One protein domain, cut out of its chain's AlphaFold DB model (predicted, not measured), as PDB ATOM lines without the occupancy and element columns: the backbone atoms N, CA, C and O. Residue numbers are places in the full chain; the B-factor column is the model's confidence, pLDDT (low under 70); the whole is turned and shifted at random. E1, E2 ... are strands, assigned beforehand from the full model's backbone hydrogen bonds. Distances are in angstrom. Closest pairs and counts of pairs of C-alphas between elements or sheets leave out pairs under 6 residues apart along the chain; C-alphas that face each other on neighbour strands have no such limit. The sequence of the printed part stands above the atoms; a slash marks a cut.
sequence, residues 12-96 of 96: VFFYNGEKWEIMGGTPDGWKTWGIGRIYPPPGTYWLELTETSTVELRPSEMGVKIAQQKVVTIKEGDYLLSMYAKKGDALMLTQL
ATOM      1  N   VAL A  12      37.333   6.869  24.158       89.06
ATOM      2  CA  VAL A  12      38.296   5.848  23.742       89.06
ATOM      3  C   VAL A  12      39.554   5.974  24.587       89.06
ATOM      4  O   VAL A  12      40.252   6.987  24.548       89.06
ATOM      5  N   PHE A  13      39.840   4.927  25.344       89.38
ATOM      6  CA  PHE A  13      41.093   4.725  26.049       89.38
ATOM      7  C   PHE A  13      42.012   3.936  25.130       89.38
ATOM      8  O   PHE A  13      41.580   2.943  24.552       89.38
ATOM      9  N   PHE A  14      43.261   4.364  25.000       90.19
ATOM     10  CA  PHE A  14      44.261   3.723  24.158       90.19
ATOM     11  C   PHE A  14      45.535   3.460  24.954       90.19
ATOM     12  O   PHE A  14      46.024   4.349  25.658       90.19
ATOM     13  N   TYR A  15      46.080   2.250  24.840       89.94
ATOM     14  CA  TYR A  15      47.353   1.904  25.458       89.94
ATOM     15  C   TYR A  15      48.505   2.145  24.479       89.94
ATOM     16  O   TYR A  15      48.679   1.427  23.489       89.94
ATOM     17  N   ASN A  16      49.336   3.146  24.771       88.62
ATOM     18  CA  ASN A  16      50.443   3.534  23.892       88.62
ATOM     19  C   ASN A  16      51.702   2.649  24.034       88.62
ATOM     20  O   ASN A  16      52.659   2.812  23.274       88.62
ATOM     21  N   GLY A  17      51.683   1.685  24.960       87.50
ATOM     22  CA  GLY A  17      52.816   0.825  25.310       87.50
ATOM     23  C   GLY A  17      53.349   1.065  26.724       87.50
ATOM     24  O   GLY A  17      53.965   0.163  27.283       87.50
ATOM     25  N   GLU A  18      53.058   2.228  27.311       87.38
ATOM     26  CA  GLU A  18      53.537   2.631  28.641       87.38
ATOM     27  C   GLU A  18      52.393   2.983  29.594       87.38
ATOM     28  O   GLU A  18      52.430   2.649  30.778       87.38
ATOM     29  N   LYS A  19      51.367   3.674  29.089       87.19
ATOM     30  CA  LYS A  19      50.227   4.137  29.882       87.19
ATOM     31  C   LYS A  19      48.955   4.176  29.043       87.19
ATOM     32  O   LYS A  19      48.988   4.177  27.812       87.19
ATOM     33  N   TRP A  20      47.830   4.249  29.743       87.56
ATOM     34  CA  TRP A  20      46.532   4.512  29.139       87.56
ATOM     35  C   TRP A  20      46.308   6.013  28.949       87.56
ATOM     36  O   TRP A  20      46.456   6.799  29.888       87.56
ATOM     37  N   GLU A  21      45.909   6.394  27.741       87.56
ATOM     38  CA  GLU A  21      45.572   7.764  27.353       87.56
ATOM     39  C   GLU A  21      44.131   7.828  26.831       87.56
ATOM     40  O   GLU A  21      43.596   6.825  26.369       87.56
ATOM     41  N   ILE A  22      43.492   8.999  26.912       87.94
ATOM     42  CA  ILE A  22      42.143   9.218  26.368       87.94
ATOM     43  C   ILE A  22      42.261   9.932  25.025       87.94
ATOM     44  O   ILE A  22      42.690  11.089  24.964       87.94
ATOM     45  N   MET A  23      41.853   9.265  23.947       82.25
ATOM     46  CA  MET A  23      41.812   9.866  22.616       82.25
ATOM     47  C   MET A  23      40.709  10.931  22.552       82.25
ATOM     48  O   MET A  23      39.584  10.701  22.984       82.25
ATOM     49  N   GLY A  24      41.026  12.112  22.013       74.38
ATOM     50  CA  GLY A  24      40.078  13.237  21.944       74.38
ATOM     51  C   GLY A  24      39.962  14.067  23.233       74.38
ATOM     52  O   GLY A  24      39.181  15.018  23.283       74.38
ATOM     53  N   GLY A  25      40.780  13.759  24.246       70.25
ATOM     54  CA  GLY A  25      40.876  14.501  25.503       70.25
ATOM     55  C   GLY A  25      39.904  14.016  26.581       70.25
ATOM     56  O   GLY A  25      38.816  13.530  26.295       70.25
ATOM     57  N   THR A  26      40.299  14.177  27.846       69.50
ATOM     58  CA  THR A  26      39.554  13.693  29.018       69.50
ATOM     59  C   THR A  26      38.218  14.420  29.178       69.50
ATOM     60  O   THR A  26      38.244  15.634  29.419       69.50
ATOM     61  N   PRO A  27      37.062  13.735  29.064       73.62
ATOM     62  CA  PRO A  27      35.761  14.314  29.375       73.62
ATOM     63  C   PRO A  27      35.649  14.676  30.858       73.62
ATOM     64  O   PRO A  27      36.353  14.116  31.700       73.62
ATOM     65  N   ASP A  28      34.771  15.619  31.194       78.06
ATOM     66  CA  ASP A  28      34.635  16.095  32.574       78.06
ATOM     67  C   ASP A  28      34.217  14.931  33.492       78.06
ATOM     68  O   ASP A  28      33.333  14.144  33.154       78.06
ATOM     69  N   GLY A  29      34.886  14.794  34.641       78.00
ATOM     70  CA  GLY A  29      34.624  13.735  35.623       78.00
ATOM     71  C   GLY A  29      35.363  12.411  35.391       78.00
ATOM     72  O   GLY A  29      35.406  11.592  36.305       78.00
ATOM     73  N   TRP A  30      35.999  12.208  34.234       84.50
ATOM     74  CA  TRP A  30      36.781  10.999  33.959       84.50
ATOM     75  C   TRP A  30      38.195  11.092  34.522       84.50
ATOM     76  O   TRP A  30      38.840  12.141  34.453       84.50
ATOM     77  N   LYS A  31      38.715   9.976  35.044       82.94
ATOM     78  CA  LYS A  31      40.110   9.877  35.499       82.94
ATOM     79  C   LYS A  31      40.744   8.572  35.021       82.94
ATOM     80  O   LYS A  31      40.122   7.516  35.096       82.94
ATOM     81  N   THR A  32      41.999   8.639  34.583       82.12
ATOM     82  CA  THR A  32      42.839   7.470  34.288       82.12
ATOM     83  C   THR A  32      44.094   7.513  35.134       82.12
ATOM     84  O   THR A  32      44.663   8.577  35.370       82.12
ATOM     85  N   TRP A  33      44.522   6.356  35.621       82.25
ATOM     86  CA  TRP A  33      45.802   6.187  36.301       82.25
ATOM     87  C   TRP A  33      46.672   5.230  35.488       82.25
ATOM     88  O   TRP A  33      46.162   4.289  34.879       82.25
ATOM     89  N   GLY A  34      47.990   5.463  35.492       69.19
ATOM     90  CA  GLY A  34      48.940   4.828  34.563       69.19
ATOM     91  C   GLY A  34      48.905   3.296  34.529       69.19
ATOM     92  O   GLY A  34      49.159   2.706  33.489       69.19
ATOM     93  N   ILE A  35      48.486   2.653  35.619       74.44
ATOM     94  CA  ILE A  35      48.370   1.192  35.759       74.44
ATOM     95  C   ILE A  35      47.049   0.610  35.218       74.44
ATOM     96  O   ILE A  35      46.559  -0.394  35.724       74.44
ATOM     97  N   GLY A  36      46.422   1.268  34.239       83.75
ATOM     98  CA  GLY A  36      45.194   0.776  33.606       83.75
ATOM     99  C   GLY A  36      43.951   0.825  34.485       83.75
ATOM    100  O   GLY A  36      43.007   0.081  34.232       83.75
ATOM    101  N   ARG A  37      43.936   1.700  35.500       89.75
ATOM    102  CA  ARG A  37      42.720   2.014  36.262       89.75
ATOM    103  C   ARG A  37      41.996   3.178  35.609       89.75
ATOM    104  O   ARG A  37      42.564   4.261  35.453       89.75
ATOM    105  N   ILE A  38      40.744   2.949  35.258       90.06
ATOM    106  CA  ILE A  38      39.875   3.914  34.599       90.06
ATOM    107  C   ILE A  38      38.679   4.127  35.518       90.06
ATOM    108  O   ILE A  38      38.035   3.160  35.915       90.06
ATOM    109  N   TYR A  39      38.402   5.383  35.856       89.94
ATOM    110  CA  TYR A  39      37.323   5.802  36.749       89.94
ATOM    111  C   TYR A  39      36.302   6.621  35.951       89.94
ATOM    112  O   TYR A  39      36.448   7.846  35.840       89.94
ATOM    113  N   PRO A  40      35.309   5.964  35.333       89.00
ATOM    114  CA  PRO A  40      34.194   6.650  34.704       89.00
ATOM    115  C   PRO A  40      33.289   7.286  35.766       89.00
ATOM    116  O   PRO A  40      33.184   6.761  36.877       89.00
ATOM    117  N   PRO A  41      32.578   8.374  35.437       89.75
ATOM    118  CA  PRO A  41      31.445   8.818  36.235       89.75
ATOM    119  C   PRO A  41      30.406   7.694  36.402       89.75
ATOM    120  O   PRO A  41      30.283   6.849  35.506       89.75
ATOM    121  N   PRO A  42      29.609   7.697  37.483       90.44
ATOM    122  CA  PRO A  42      28.523   6.737  37.643       90.44
ATOM    123  C   PRO A  42      27.564   6.762  36.447       90.44
ATOM    124  O   PRO A  42      27.233   7.826  35.921       90.44
ATOM    125  N   GLY A  43      27.113   5.590  36.014       90.12
ATOM    126  CA  GLY A  43      26.235   5.457  34.857       90.12
ATOM    127  C   GLY A  43      26.261   4.065  34.243       90.12
ATOM    128  O   GLY A  43      27.016   3.189  34.664       90.12
ATOM    129  N   THR A  44      25.428   3.868  33.227       89.81
ATOM    130  CA  THR A  44      25.427   2.648  32.420       89.81
ATOM    131  C   THR A  44      26.138   2.926  31.103       89.81
ATOM    132  O   THR A  44      25.884   3.937  30.451       89.81
ATOM    133  N   TYR A  45      27.044   2.030  30.727       89.81
ATOM    134  CA  TYR A  45      27.903   2.176  29.564       89.81
ATOM    135  C   TYR A  45      27.848   0.924  28.703       89.81
ATOM    136  O   TYR A  45      27.852  -0.200  29.208       89.81
ATOM    137  N   TRP A  46      27.867   1.129  27.393       89.69
ATOM    138  CA  TRP A  46      28.302   0.120  26.447       89.69
ATOM    139  C   TRP A  46      29.831   0.113  26.407       89.69
ATOM    140  O   TRP A  46      30.453   1.140  26.131       89.69
ATOM    141  N   LEU A  47      30.426  -1.031  26.740       90.00
ATOM    142  CA  LEU A  47      31.865  -1.240  26.782       90.00
ATOM    143  C   LEU A  47      32.287  -2.080  25.582       90.00
ATOM    144  O   LEU A  47      31.790  -3.192  25.417       90.00
ATOM    145  N   GLU A  48      33.233  -1.580  24.788       89.12
ATOM    146  CA  GLU A  48      33.855  -2.311  23.685       89.12
ATOM    147  C   GLU A  48      35.361  -2.437  23.886       89.12
ATOM    148  O   GLU A  48      36.032  -1.503  24.324       89.12
ATOM    149  N   LEU A  49      35.885  -3.613  23.556       87.00
ATOM    150  CA  LEU A  49      37.290  -3.973  23.692       87.00
ATOM    151  C   LEU A  49      37.849  -4.295  22.313       87.00
ATOM    152  O   LEU A  49      37.182  -4.966  21.522       87.00
ATOM    153  N   THR A  50      39.094  -3.904  22.051       82.44
ATOM    154  CA  THR A  50      39.890  -4.601  21.037       82.44
ATOM    155  C   THR A  50      40.062  -6.054  21.471       82.44
ATOM    156  O   THR A  50      40.222  -6.323  22.664       82.44
ATOM    157  N   GLU A  51      40.023  -6.992  20.520       69.62
ATOM    158  CA  GLU A  51      39.911  -8.440  20.785       69.62
ATOM    159  C   GLU A  51      40.961  -8.996  21.761       69.62
ATOM    160  O   GLU A  51      40.736 -10.015  22.410       69.62
ATOM    161  N   THR A  52      42.111  -8.332  21.884       69.88
ATOM    162  CA  THR A  52      43.221  -8.762  22.736       69.88
ATOM    163  C   THR A  52      43.189  -8.225  24.163       69.88
ATOM    164  O   THR A  52      43.959  -8.716  24.993       69.88
ATOM    165  N   SER A  53      42.312  -7.270  24.476       76.75
ATOM    166  CA  SER A  53      42.269  -6.640  25.795       76.75
ATOM    167  C   SER A  53      41.284  -7.328  26.744       76.75
ATOM    168  O   SER A  53      40.197  -7.756  26.365       76.75
ATOM    169  N   THR A  54      41.666  -7.457  28.015       83.62
ATOM    170  CA  THR A  54      40.768  -7.913  29.091       83.62
ATOM    171  C   THR A  54      40.663  -6.832  30.148       83.62
ATOM    172  O   THR A  54      41.684  -6.318  30.616       83.62
ATOM    173  N   VAL A  55      39.435  -6.537  30.572       87.75
ATOM    174  CA  VAL A  55      39.165  -5.597  31.661       87.75
ATOM    175  C   VAL A  55      38.337  -6.258  32.757       87.75
ATOM    176  O   VAL A  55      37.531  -7.152  32.510       87.75
ATOM    177  N   GLU A  56      38.540  -5.819  33.989       90.50
ATOM    178  CA  GLU A  56      37.707  -6.171  35.131       90.50
ATOM    179  C   GLU A  56      36.957  -4.938  35.611       90.50
ATOM    180  O   GLU A  56      37.563  -3.888  35.810       90.50
ATOM    181  N   LEU A  57      35.656  -5.072  35.859       90.38
ATOM    182  CA  LEU A  57      34.949  -4.102  36.688       90.38
ATOM    183  C   LEU A  57      35.193  -4.466  38.153       90.38
ATOM    184  O   LEU A  57      34.926  -5.602  38.554       90.38
ATOM    185  N   ARG A  58      35.707  -3.515  38.937       89.19
ATOM    186  CA  ARG A  58      36.009  -3.696  40.359       89.19
ATOM    187  C   ARG A  58      35.142  -2.788  41.233       89.19
ATOM    188  O   ARG A  58      35.512  -1.633  41.453       89.19
ATOM    189  N   PRO A  59      34.021  -3.304  41.763       81.81
ATOM    190  CA  PRO A  59      33.347  -2.739  42.927       81.81
ATOM    191  C   PRO A  59      34.189  -2.956  44.185       81.81
ATOM    192  O   PRO A  59      34.130  -4.026  44.788       81.81
ATOM    193  N   SER A  60      35.006  -1.951  44.510       72.81
ATOM    194  CA  SER A  60      35.904  -1.783  45.671       72.81
ATOM    195  C   SER A  60      36.833  -2.946  46.075       72.81
ATOM    196  O   SER A  60      37.997  -2.666  46.321       72.81
ATOM    197  N   GLU A  61      36.415  -4.215  46.093       63.81
ATOM    198  CA  GLU A  61      37.244  -5.395  46.415       63.81
ATOM    199  C   GLU A  61      36.836  -6.700  45.698       63.81
ATOM    200  O   GLU A  61      37.574  -7.683  45.748       63.81
ATOM    201  N   MET A  62      35.708  -6.737  44.976       71.00
ATOM    202  CA  MET A  62      35.303  -7.905  44.179       71.00
ATOM    203  C   MET A  62      35.477  -7.617  42.689       71.00
ATOM    204  O   MET A  62      35.087  -6.556  42.218       71.00
ATOM    205  N   GLY A  63      36.079  -8.541  41.938       74.44
ATOM    206  CA  GLY A  63      36.313  -8.379  40.502       74.44
ATOM    207  C   GLY A  63      35.322  -9.172  39.655       74.44
ATOM    208  O   GLY A  63      35.064 -10.343  39.930       74.44
ATOM    209  N   VAL A  64      34.806  -8.556  38.590       80.56
ATOM    210  CA  VAL A  64      34.072  -9.252  37.523       80.56
ATOM    211  C   VAL A  64      34.866  -9.142  36.228       80.56
ATOM    212  O   VAL A  64      35.043  -8.045  35.695       80.56
ATOM    213  N   LYS A  65      35.320 -10.284  35.704       83.69
ATOM    214  CA  LYS A  65      36.025 -10.356  34.418       83.69
ATOM    215  C   LYS A  65      35.079 -10.045  33.259       83.69
ATOM    216  O   LYS A  65      34.006 -10.637  33.147       83.69
ATOM    217  N   ILE A  66      35.520  -9.165  32.365       81.38
ATOM    218  CA  ILE A  66      34.831  -8.807  31.126       81.38
ATOM    219  C   ILE A  66      35.784  -9.118  29.970       81.38
ATOM    220  O   ILE A  66      36.861  -8.538  29.856       81.38
ATOM    221  N   ALA A  67      35.401 -10.092  29.146       69.56
ATOM    222  CA  ALA A  67      36.238 -10.586  28.053       69.56
ATOM    223  C   ALA A  67      35.837 -10.037  26.673       69.56
ATOM    224  O   ALA A  67      36.596 -10.205  25.730       69.56
ATOM    225  N   GLN A  68      34.649  -9.432  26.538       75.25
ATOM    226  CA  GLN A  68      34.074  -8.978  25.265       75.25
ATOM    227  C   GLN A  68      33.075  -7.832  25.488       75.25
ATOM    228  O   GLN A  68      32.811  -7.453  26.633       75.25
ATOM    229  N   GLN A  69      32.519  -7.305  24.391       78.44
ATOM    230  CA  GLN A  69      31.541  -6.217  24.400       78.44
ATOM    231  C   GLN A  69      30.383  -6.500  25.364       78.44
ATOM    232  O   GLN A  69      29.765  -7.568  25.311       78.44
ATOM    233  N   LYS A  70      30.095  -5.560  26.267       87.94
ATOM    234  CA  LYS A  70      29.046  -5.742  27.274       87.94
ATOM    235  C   LYS A  70      28.509  -4.412  27.791       87.94
ATOM    236  O   LYS A  70      29.247  -3.444  27.937       87.94
ATOM    237  N   VAL A  71      27.232  -4.402  28.167       87.75
ATOM    238  CA  VAL A  71      26.667  -3.348  29.018       87.75
ATOM    239  C   VAL A  71      27.178  -3.510  30.450       87.75
ATOM    240  O   VAL A  71      27.046  -4.582  31.050       87.75
ATOM    241  N   VAL A  72      27.728  -2.439  31.014       89.06
ATOM    242  CA  VAL A  72      28.169  -2.368  32.412       89.06
ATOM    243  C   VAL A  72      27.513  -1.187  33.117       89.06
ATOM    244  O   VAL A  72      27.337  -0.127  32.524       89.06
ATOM    245  N   THR A  73      27.173  -1.351  34.394       90.94
ATOM    246  CA  THR A  73      26.705  -0.254  35.251       90.94
ATOM    247  C   THR A  73      27.776   0.028  36.290       90.94
ATOM    248  O   THR A  73      28.186  -0.877  37.013       90.94
ATOM    249  N   ILE A  74      28.227   1.278  36.335       90.50
ATOM    250  CA  ILE A  74      29.303   1.775  37.190       90.50
ATOM    251  C   ILE A  74      28.677   2.664  38.258       90.50
ATOM    252  O   ILE A  74      27.906   3.576  37.944       90.50
ATOM    253  N   LYS A  75      28.981   2.386  39.525       91.50
ATOM    254  CA  LYS A  75      28.576   3.196  40.677       91.50
ATOM    255  C   LYS A  75      29.720   4.102  41.122       91.50
ATOM    256  O   LYS A  75      30.846   4.008  40.641       91.50
ATOM    257  N   GLU A  76      29.427   5.008  42.044       89.75
ATOM    258  CA  GLU A  76      30.461   5.841  42.649       89.75
ATOM    259  C   GLU A  76      31.526   4.975  43.339       89.75
ATOM    260  O   GLU A  76      31.202   4.093  44.129       89.75
ATOM    261  N   GLY A  77      32.798   5.225  43.013       87.19
ATOM    262  CA  GLY A  77      33.944   4.472  43.534       87.19
ATOM    263  C   GLY A  77      34.333   3.234  42.717       87.19
ATOM    264  O   GLY A  77      35.460   2.756  42.871       87.19
ATOM    265  N   ASP A  78      33.469   2.758  41.817       91.25
ATOM    266  CA  ASP A  78      33.800   1.662  40.906       91.25
ATOM    267  C   ASP A  78      34.853   2.108  39.880       91.25
ATOM    268  O   ASP A  78      34.914   3.267  39.458       91.25
ATOM    269  N   TYR A  79      35.681   1.162  39.440       91.12
ATOM    270  CA  TYR A  79      36.652   1.400  38.377       91.12
ATOM    271  C   TYR A  79      36.816   0.177  37.481       91.12
ATOM    272  O   TYR A  79      36.579  -0.964  37.884       91.12
ATOM    273  N   LEU A  80      37.250   0.427  36.249       91.44
ATOM    274  CA  LEU A  80      37.692  -0.608  35.328       91.44
ATOM    275  C   LEU A  80      39.203  -0.786  35.480       91.44
ATOM    276  O   LEU A  80      39.948   0.196  35.489       91.44
ATOM    277  N   LEU A  81      39.654  -2.032  35.598       90.69
ATOM    278  CA  LEU A  81      41.063  -2.407  35.625       90.69
ATOM    279  C   LEU A  81      41.411  -3.195  34.367       90.69
ATOM    280  O   LEU A  81      40.903  -4.296  34.165       90.69
ATOM    281  N   SER A  82      42.304  -2.663  33.539       87.69
ATOM    282  CA  SER A  82      42.859  -3.417  32.417       87.69
ATOM    283  C   SER A  82      43.919  -4.406  32.903       87.69
ATOM    284  O   SER A  82      44.917  -4.007  33.500       87.69
ATOM    285  N   MET A  83      43.685  -5.697  32.668       81.88
ATOM    286  CA  MET A  83      44.526  -6.795  33.170       81.88
ATOM    287  C   MET A  83      45.587  -7.231  32.156       81.88
ATOM    288  O   MET A  83      46.691  -7.613  32.536       81.88
ATOM    289  N   TYR A  84      45.258  -7.162  30.864       80.62
ATOM    290  CA  TYR A  84      46.142  -7.547  29.766       80.62
ATOM    291  C   TYR A  84      45.945  -6.556  28.623       80.62
ATOM    292  O   TYR A  84      44.936  -6.623  27.927       80.62
ATOM    293  N   ALA A  85      46.884  -5.621  28.478       84.75
ATOM    294  CA  ALA A  85      46.893  -4.630  27.409       84.75
ATOM    295  C   ALA A  85      48.227  -4.682  26.663       84.75
ATOM    296  O   ALA A  85      49.297  -4.748  27.270       84.75
ATOM    297  N   LYS A  86      48.162  -4.643  25.339       87.75
ATOM    298  CA  LYS A  86      49.293  -4.509  24.426       87.75
ATOM    299  C   LYS A  86      49.244  -3.138  23.773       87.75
ATOM    300  O   LYS A  86      48.192  -2.513  23.679       87.75
ATOM    301  N   LYS A  87      50.401  -2.650  23.318       89.38
ATOM    302  CA  LYS A  87      50.472  -1.402  22.548       89.38
ATOM    303  C   LYS A  87      49.492  -1.481  21.377       89.38
ATOM    304  O   LYS A  87      49.595  -2.405  20.575       89.38
ATOM    305  N   GLY A  88      48.584  -0.516  21.281       87.00
ATOM    306  CA  GLY A  88      47.530  -0.528  20.269       87.00
ATOM    307  C   GLY A  88      46.150  -0.921  20.792       87.00
ATOM    308  O   GLY A  88      45.168  -0.639  20.111       87.00
ATOM    309  N   ASP A  89      46.054  -1.542  21.973       88.75
ATOM    310  CA  ASP A  89      44.759  -1.913  22.541       88.75
ATOM    311  C   ASP A  89      43.924  -0.679  22.867       88.75
ATOM    312  O   ASP A  89      44.437   0.345  23.337       88.75
ATOM    313  N   ALA A  90      42.620  -0.817  22.644       88.44
ATOM    314  CA  ALA A  90      41.657   0.222  22.925       88.44
ATOM    315  C   ALA A  90      40.452  -0.322  23.693       88.44
ATOM    316  O   ALA A  90      39.948  -1.415  23.432       88.44
ATOM    317  N   LEU A  91      39.987   0.491  24.632       89.50
ATOM    318  CA  LEU A  91      38.725   0.326  25.336       89.50
ATOM    319  C   LEU A  91      37.849   1.512  24.951       89.50
ATOM    320  O   LEU A  91      38.242   2.659  25.160       89.50
ATOM    321  N   MET A  92      36.659   1.250  24.435       90.00
ATOM    322  CA  MET A  92      35.673   2.281  24.148       90.00
ATOM    323  C   MET A  92      34.513   2.186  25.136       90.00
ATOM    324  O   MET A  92      33.991   1.105  25.396       90.00
ATOM    325  N   LEU A  93      34.113   3.330  25.687       89.56
ATOM    326  CA  LEU A  93      32.970   3.452  26.585       89.56
ATOM    327  C   LEU A  93      31.973   4.460  26.029       89.56
ATOM    328  O   LEU A  93      32.273   5.649  25.936       89.56
ATOM    329  N   THR A  94      30.771   3.989  25.721       88.19
ATOM    330  CA  THR A  94      29.658   4.819  25.254       88.19
ATOM    331  C   THR A  94      28.599   4.876  26.344       88.19
ATOM    332  O   THR A  94      28.055   3.842  26.722       88.19
ATOM    333  N   GLN A  95      28.324   6.065  26.882       86.50
ATOM    334  CA  GLN A  95      27.261   6.237  27.877       86.50
ATOM    335  C   GLN A  95      25.893   5.992  27.222       86.50
ATOM    336  O   GLN A  95      25.641   6.536  26.146       86.50
ATOM    337  N   LEU A  96      25.053   5.171  27.861       83.62
ATOM    338  CA  LEU A  96      23.669   4.905  27.447       83.62
ATOM    339  C   LEU A  96      22.688   5.924  28.038       83.62
ATOM    340  O   LEU A  96      22.954   6.426  29.156       83.62
TER     341      LEU A  96
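This is residues 12 to 96 of the 96 residues of an uncharacterized protein of Corynebacterium minutissimum (UniProt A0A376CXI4). What shape do these atoms make? Two five-stranded antiparallel sheets stand face to face as a sandwich, their strands nearly aligned, and the chain passes back and forth between them at six links. One sheet runs E2, E1, E10, E5, E8 and is strongly twisted; the other runs E3, E4, E9, E6, E7. How large and how dense is it? The printed part has 85 residues with ten named strands, E1 to E10 in order along the chain, and no named helix: all strand. It is compact and rounded, with a radius of gyration of the C-alphas of 11.5 A and spans of 29 by 27 by 23 A.

Where do the first strands lie? E1 is residues 12 to 15, beginning at C-alpha 12 (38.296, 5.848, 23.742). E2 is residues 20 to 23, E3 31 to 33 and E4 37 to 39. What follows? E5, residues 43 to 49, is the longest strand by residues and measures 18.3 A from C-alpha 43 (26.235, 5.457, 34.857) to C-alpha 49. E6 is residues 54 to 58, E7 64 to 66 and E8 70 to 74. Where does the last strand end? E9, residues 79 to 84, measures 15.6 A; E10, residues 90 to 95, measures 16.4 A and ends at C-alpha 95 (27.261, 6.237, 27.877).

How is the sheet with E1 joined? E1 and E2 form a hairpin, with N 14 and O 21 2.8 A apart. E1 and E10 are antiparallel at 161 degrees, with N 13 and O 91 at 2.8 A, and E10 and E5 have N 46 and O 94 at 2.8 A. E5 and the edge strand E8 have N 45 and O 72 at 2.8 A. And the other sheet? The hairpin E3 and E4 has N 39 and O 31 at 2.8 A, and E4 and E9 have N 38 and O 80 at 2.9 A. E9 and E6 have N 56 and O 81 at 2.8 A, and the hairpin E6 and E7 has N 66 and O 55 at 2.8 A. How do the sheets face each other? The facing parts are 9.0 A centre to centre, their best planes 18 degrees apart and their strands at 13 degrees.

How far does it reach? The two C-alphas farthest apart, those of Gly 24 and Met 62, are 31.1 A apart. Is it unbroken? The printed part has no cut and no long link; the link E2 to E3 is short and the others are tight. Where is confidence low? The mean pLDDT of the printed part is 84.4, and residues 26, 34, 51 to 52, 61 and 67 of this model are under 70.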